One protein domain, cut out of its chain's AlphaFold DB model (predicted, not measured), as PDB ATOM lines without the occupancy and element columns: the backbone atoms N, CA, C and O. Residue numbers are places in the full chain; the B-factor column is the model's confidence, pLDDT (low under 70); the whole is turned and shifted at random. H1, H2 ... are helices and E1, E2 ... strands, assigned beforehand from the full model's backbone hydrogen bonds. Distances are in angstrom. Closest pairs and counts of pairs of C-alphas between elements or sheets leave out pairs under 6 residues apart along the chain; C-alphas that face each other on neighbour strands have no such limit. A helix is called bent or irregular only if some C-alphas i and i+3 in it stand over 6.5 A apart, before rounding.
ATOM      1  N   LEU A  31      35.794  -5.275  -9.310       73.44
ATOM      2  CA  LEU A  31      35.685  -4.130  -8.399       73.44
ATOM      3  C   LEU A  31      37.082  -3.692  -7.965       73.44
ATOM      4  O   LEU A  31      37.777  -4.441  -7.283       73.44
ATOM      5  N   GLN A  32      37.487  -2.488  -8.374       76.25
ATOM      6  CA  GLN A  32      38.767  -1.898  -7.973       76.25
ATOM      7  C   GLN A  32      38.700  -1.349  -6.542       76.25
ATOM      8  O   GLN A  32      39.660  -1.468  -5.788       76.25
ATOM      9  N   ALA A  33      37.556  -0.771  -6.167       74.62
ATOM     10  CA  ALA A  33      37.277  -0.294  -4.819       74.62
ATOM     11  C   ALA A  33      35.783  -0.436  -4.492       74.62
ATOM     12  O   ALA A  33      34.923  -0.241  -5.358       74.62
ATOM     13  N   ARG A  34      35.499  -0.748  -3.224       78.25
ATOM     14  CA  ARG A  34      34.165  -0.715  -2.616       78.25
ATOM     15  C   ARG A  34      34.286  -0.166  -1.194       78.25
ATOM     16  O   ARG A  34      34.766  -0.870  -0.311       78.25
ATOM     17  N   SER A  35      33.815   1.055  -0.981       80.88
ATOM     18  CA  SER A  35      33.483   1.608   0.335       80.88
ATOM     19  C   SER A  35      31.980   1.918   0.390       80.88
ATOM     20  O   SER A  35      31.232   1.560  -0.521       80.88
ATOM     21  N   GLU A  36      31.528   2.568   1.459       78.25
ATOM     22  CA  GLU A  36      30.161   3.086   1.590       78.25
ATOM     23  C   GLU A  36      29.851   4.214   0.583       78.25
ATOM     24  O   GLU A  36      28.715   4.356   0.142       78.25
ATOM     25  N   THR A  37      30.873   4.968   0.164       75.88
ATOM     26  CA  THR A  37      30.756   6.143  -0.720       75.88
ATOM     27  C   THR A  37      31.400   5.968  -2.099       75.88
ATOM     28  O   THR A  37      31.142   6.767  -2.996       75.88
ATOM     29  N   VAL A  38      32.233   4.939  -2.302       71.56
ATOM     30  CA  VAL A  38      32.986   4.710  -3.546       71.56
ATOM     31  C   VAL A  38      32.722   3.305  -4.078       71.56
ATOM     32  O   VAL A  38      33.046   2.311  -3.429       71.56
ATOM     33  N   TYR A  39      32.202   3.221  -5.300       79.75
ATOM     34  CA  TYR A  39      31.979   1.967  -6.015       79.75
ATOM     35  C   TYR A  39      32.532   2.085  -7.438       79.75
ATOM     36  O   TYR A  39      31.922   2.729  -8.287       79.75
ATOM     37  N   ASN A  40      33.702   1.487  -7.695       78.75
ATOM     38  CA  ASN A  40      34.378   1.577  -8.994       78.75
ATOM     39  C   ASN A  40      34.488   0.192  -9.672       78.75
ATOM     40  O   ASN A  40      35.405  -0.577  -9.347       78.75
ATOM     41  N   PRO A  41      33.553  -0.151 -10.582       79.00
ATOM     42  CA  PRO A  41      33.603  -1.364 -11.385       79.00
ATOM     43  C   PRO A  41      34.391  -1.134 -12.684       79.00
ATOM     44  O   PRO A  41      33.962  -0.398 -13.568       79.00
ATOM     45  N   THR A  42      35.523  -1.816 -12.829       77.94
ATOM     46  CA  THR A  42      36.373  -1.763 -14.021       77.94
ATOM     47  C   THR A  42      36.225  -3.026 -14.871       77.94
ATOM     48  O   THR A  42      36.033  -4.137 -14.368       77.94
ATOM     49  N   THR A  43      36.304  -2.877 -16.192       76.62
ATOM     50  CA  THR A  43      36.329  -4.022 -17.111       76.62
ATOM     51  C   THR A  43      37.728  -4.646 -17.083       76.62
ATOM     52  O   THR A  43      38.688  -3.941 -17.400       76.62
ATOM     53  N   PRO A  44      37.893  -5.932 -16.717       78.56
ATOM     54  CA  PRO A  44      39.211  -6.561 -16.689       78.56
ATOM     55  C   PRO A  44      39.796  -6.659 -18.104       78.56
ATOM     56  O   PRO A  44      39.086  -6.958 -19.069       78.56
ATOM     57  N   THR A  45      41.100  -6.426 -18.238       81.00
ATOM     58  CA  THR A  45      41.772  -6.460 -19.544       81.00
ATOM     59  C   THR A  45      41.810  -7.876 -20.124       81.00
ATOM     60  O   THR A  45      41.837  -8.873 -19.396       81.00
ATOM     61  N   ARG A  46      41.879  -7.992 -21.460       78.81
ATOM     62  CA  ARG A  46      41.967  -9.291 -22.157       78.81
ATOM     63  C   ARG A  46      43.130 -10.153 -21.645       78.81
ATOM     64  O   ARG A  46      42.995 -11.370 -21.568       78.81
ATOM     65  N   GLU A  47      44.242  -9.530 -21.261       82.19
ATOM     66  CA  GLU A  47      45.429 -10.205 -20.727       82.19
ATOM     67  C   GLU A  47      45.285 -10.655 -19.269       82.19
ATOM     68  O   GLU A  47      45.841 -11.684 -18.891       82.19
ATOM     69  N   GLU A  48      44.554  -9.918 -18.427       81.75
ATOM     70  CA  GLU A  48      44.182 -10.396 -17.090       81.75
ATOM     71  C   GLU A  48      43.234 -11.591 -17.194       81.75
ATOM     72  O   GLU A  48      43.489 -12.626 -16.584       81.75
ATOM     73  N   VAL A  49      42.190 -11.486 -18.026       81.69
ATOM     74  CA  VAL A  49      41.229 -12.574 -18.265       81.69
ATOM     75  C   VAL A  49      41.929 -13.804 -18.854       81.69
ATOM     76  O   VAL A  49      41.615 -14.931 -18.469       81.69
ATOM     77  N   PHE A  50      42.908 -13.622 -19.745       83.06
ATOM     78  CA  PHE A  50      43.737 -14.717 -20.249       83.06
ATOM     79  C   PHE A  50      44.585 -15.352 -19.137       83.06
ATOM     80  O   PHE A  50      44.508 -16.566 -18.942       83.06
ATOM     81  N   ARG A  51      45.345 -14.554 -18.371       86.00
ATOM     82  CA  ARG A  51      46.204 -15.049 -17.278       86.00
ATOM     83  C   ARG A  51      45.409 -15.767 -16.190       86.00
ATOM     84  O   ARG A  51      45.839 -16.823 -15.729       86.00
ATOM     85  N   GLU A  52      44.242 -15.250 -15.810       83.12
ATOM     86  CA  GLU A  52      43.390 -15.888 -14.807       83.12
ATOM     87  C   GLU A  52      42.816 -17.215 -15.323       83.12
ATOM     88  O   GLU A  52      42.907 -18.229 -14.633       83.12
ATOM     89  N   ASN A  53      42.301 -17.257 -16.559       83.62
ATOM     90  CA  ASN A  53      41.804 -18.499 -17.158       83.62
ATOM     91  C   ASN A  53      42.919 -19.537 -17.366       83.62
ATOM     92  O   ASN A  53      42.685 -20.724 -17.140       83.62
ATOM     93  N   TYR A  54      44.124 -19.115 -17.752       84.94
ATOM     94  CA  TYR A  54      45.290 -19.991 -17.875       84.94
ATOM     95  C   TYR A  54      45.695 -20.568 -16.511       84.94
ATOM     96  O   TYR A  54      45.774 -21.785 -16.350       84.94
ATOM     97  N   GLY A  55      45.840 -19.715 -15.489       84.25
ATOM     98  CA  GLY A  55      46.127 -20.141 -14.117       84.25
ATOM     99  C   GLY A  55      45.026 -21.016 -13.505       84.25
ATOM    100  O   GLY A  55      45.320 -21.901 -12.701       84.25
ATOM    101  N   ARG A  56      43.762 -20.823 -13.905       80.81
ATOM    102  CA  ARG A  56      42.632 -21.681 -13.523       80.81
ATOM    103  C   ARG A  56      42.751 -23.068 -14.161       80.81
ATOM    104  O   ARG A  56      42.712 -24.049 -13.427       80.81
ATOM    105  N   ARG A  57      42.996 -23.157 -15.477       79.81
ATOM    106  CA  ARG A  57      43.229 -24.436 -16.185       79.81
ATOM    107  C   ARG A  57      44.419 -25.200 -15.598       79.81
ATOM    108  O   ARG A  57      44.294 -26.388 -15.327       79.81
ATOM    109  N   LEU A  58      45.524 -24.507 -15.311       78.75
ATOM    110  CA  LEU A  58      46.716 -25.097 -14.690       78.75
ATOM    111  C   LEU A  58      46.428 -25.651 -13.280       78.75
ATOM    112  O   LEU A  58      46.882 -26.733 -12.921       78.75
ATOM    113  N   LYS A  59      45.601 -24.962 -12.479       78.00
ATOM    114  CA  LYS A  59      45.130 -25.491 -11.184       78.00
ATOM    115  C   LYS A  59      44.204 -26.702 -11.345       78.00
ATOM    116  O   LYS A  59      44.239 -27.594 -10.498       78.00
ATOM    117  N   GLN A  60      43.415 -26.778 -12.417       74.94
ATOM    118  CA  GLN A  60      42.563 -27.937 -12.704       74.94
ATOM    119  C   GLN A  60      43.388 -29.165 -13.141       74.94
ATOM    120  O   GLN A  60      43.113 -30.273 -12.682       74.94
ATOM    121  N   THR A  61      44.463 -28.994 -13.924       68.19
ATOM    122  CA  THR A  61      45.395 -30.089 -14.271       68.19
ATOM    123  C   THR A  61      46.298 -30.550 -13.128       68.19
ATOM    124  O   THR A  61      46.901 -31.607 -13.259       68.19
ATOM    125  N   THR A  62      46.369 -29.840 -11.994       70.75
ATOM    126  CA  THR A  62      47.144 -30.290 -10.816       70.75
ATOM    127  C   THR A  62      46.289 -30.682  -9.603       70.75
ATOM    128  O   THR A  62      46.681 -31.587  -8.872       70.75
ATOM    129  N   ARG A  63      45.152 -30.016  -9.342       70.75
ATOM    130  CA  ARG A  63      44.422 -30.143  -8.058       70.75
ATOM    131  C   ARG A  63      42.915 -30.378  -8.161       70.75
ATOM    132  O   ARG A  63      42.362 -31.003  -7.268       70.75
ATOM    133  N   GLN A  64      42.224 -29.846  -9.168       68.56
ATOM    134  CA  GLN A  64      40.755 -29.929  -9.240       68.56
ATOM    135  C   GLN A  64      40.288 -30.158 -10.680       68.56
ATOM    136  O   GLN A  64      39.795 -29.250 -11.350       68.56
ATOM    137  N   GLY A  65      40.496 -31.379 -11.168       70.75
ATOM    138  CA  GLY A  65      40.042 -31.811 -12.487       70.75
ATOM    139  C   GLY A  65      38.519 -31.947 -12.593       70.75
ATOM    140  O   GLY A  65      37.801 -32.127 -11.610       70.75
ATOM    141  N   TYR A  66      37.999 -31.913 -13.820       59.75
ATOM    142  CA  TYR A  66      36.602 -32.278 -14.069       59.75
ATOM    143  C   TYR A  66      36.401 -33.775 -13.785       59.75
ATOM    144  O   TYR A  66      37.184 -34.602 -14.252       59.75
ATOM    145  N   ARG A  67      35.346 -34.119 -13.034       59.75
ATOM    146  CA  ARG A  67      34.987 -35.488 -12.594       59.75
ATOM    147  C   ARG A  67      36.002 -36.209 -11.685       59.75
ATOM    148  O   ARG A  67      35.708 -37.327 -11.264       59.75
ATOM    149  N   SER A  68      37.135 -35.603 -11.330       66.06
ATOM    150  CA  SER A  68      38.016 -36.140 -10.286       66.06
ATOM    151  C   SER A  68      37.481 -35.795  -8.883       66.06
ATOM    152  O   SER A  68      36.514 -35.046  -8.726       66.06
ATOM    153  N   ARG A  69      38.083 -36.368  -7.829       72.00
ATOM    154  CA  ARG A  69      37.873 -35.858  -6.462       72.00
ATOM    155  C   ARG A  69      38.572 -34.503  -6.312       72.00
ATOM    156  O   ARG A  69      39.568 -34.244  -6.982       72.00
ATOM    157  N   ILE A  70      38.088 -33.690  -5.373       64.38
ATOM    158  CA  ILE A  70      38.835 -32.533  -4.861       64.38
ATOM    159  C   ILE A  70      40.240 -33.014  -4.449       64.38
ATOM    160  O   ILE A  70      40.385 -34.113  -3.911       64.38
ATOM    161  N   ASP A  71      41.254 -32.217  -4.786       73.25
ATOM    162  CA  ASP A  71      42.687 -32.510  -4.647       73.25
ATOM    163  C   ASP A  71      43.208 -33.668  -5.523       73.25
ATOM    164  O   ASP A  71      44.222 -34.299  -5.218       73.25
ATOM    165  N   LYS A  72      42.558 -33.914  -6.674       73.06
ATOM    166  CA  LYS A  72      43.095 -34.734  -7.772       73.06
ATOM    167  C   LYS A  72      43.068 -34.005  -9.129       73.06
ATOM    168  O   LYS A  72      42.093 -33.306  -9.431       73.06
ATOM    169  N   PRO A  73      44.094 -34.203  -9.981       75.94
ATOM    170  CA  PRO A  73      44.142 -33.650 -11.337       75.94
ATOM    171  C   PRO A  73      43.026 -34.217 -12.231       75.94
ATOM    172  O   PRO A  73      42.285 -35.115 -11.821       75.94
ATOM    173  N   TYR A  74      42.912 -33.711 -13.464       72.88
ATOM    174  CA  TYR A  74      42.093 -34.358 -14.498       72.88
ATOM    175  C   TYR A  74      42.476 -35.836 -14.653       72.88
ATOM    176  O   TYR A  74      43.653 -36.188 -14.653       72.88
ATOM    177  N   GLN A  75      41.463 -36.681 -14.832       70.38
ATOM    178  CA  GLN A  75      41.623 -38.065 -15.254       70.38
ATOM    179  C   GLN A  75      40.964 -38.215 -16.625       70.38
ATOM    180  O   GLN A  75      39.773 -37.936 -16.776       70.38
ATOM    181  N   GLU A  76      41.745 -38.615 -17.624       64.38
ATOM    182  CA  GLU A  76      41.246 -38.843 -18.979       64.38
ATOM    183  C   GLU A  76      40.314 -40.067 -19.011       64.38
ATOM    184  O   GLU A  76      40.495 -41.033 -18.265       64.38
ATOM    185  N   LEU A  77      39.272 -40.002 -19.844       63.47
ATOM    186  CA  LEU A  77      38.230 -41.026 -19.945       63.47
ATOM    187  C   LEU A  77      38.226 -41.629 -21.350       63.47
ATOM    188  O   LEU A  77      37.583 -41.103 -22.256       63.47
ATOM    189  N   GLY A  78      38.932 -42.746 -21.504       63.91
ATOM    190  CA  GLY A  78      39.063 -43.488 -22.756       63.91
ATOM    191  C   GLY A  78      40.446 -44.122 -22.891       63.91
ATOM    192  O   GLY A  78      41.329 -43.882 -22.069       63.91
TER     193      GLY A  78
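What this domain is: This is residues 31 to 78 of the 745 residues of the protein "coiled-coil domain-containing protein 60-like" of Branchiostoma belcheri (UniProt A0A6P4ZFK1). A small two-stranded hairpin, E1 and E2, stands at one end of a single helix, H1, and a stretch with no named element, residues 63 to 78, loops and trails away at the other end, giving a long thin rod. Part of H1 stands free between the two ends: residues 45 to 55, of which 46 to 55 belong to H1. The printed part has 48 residues with two named strands and one named helix, in the order E1, E2, H1, and its class is mixed, helices and strands. The sheet has the order E1 - E2 and is antiparallel. The whole is extended, with a radius of gyration of the C-alphas of 16.5 A and spans of 53 by 23 by 14 A.

How they stand to each other: E1, residues 31 to 34, and E2, residues 39 to 42, form a hairpin over a tight link of 4 residues. Their directions are antiparallel at 178 degrees, and C-alphas 31 and 41, which face each other, are 4.6 A apart. N 32 and O 40 are within hydrogen-bond range at 3.0 A, as are N 40 and O 33 at 3.2 A. A tight link of 3 residues joins E2 to H1, residues 46 to 62. E1 and H1 are apart, with no C-alpha of the one within 8 A of the other. In H1 every O i to N i+4 pair is within hydrogen-bond range.

Where its parts are: E1 begins at C-alpha 31, (35.685, -4.130, -8.399), and is 6.9 A long from first to last C-alpha. E2 measures 9.9 A. H1 measures 24.4 A, from C-alpha 46 at (41.967, -9.291, -22.157) to C-alpha 62 at (47.144, -30.290, -10.816), and is not bent.

The domain as a whole: The two C-alphas farthest apart, those of Thr 37 and Gly 78, are 54.9 A from each other. The printed part has no cut, and no link between its named elements is long. The mean pLDDT of the printed part is 75.2, and residues 61, 64, 66 to 68, 70 and 76 to 78 are under 70.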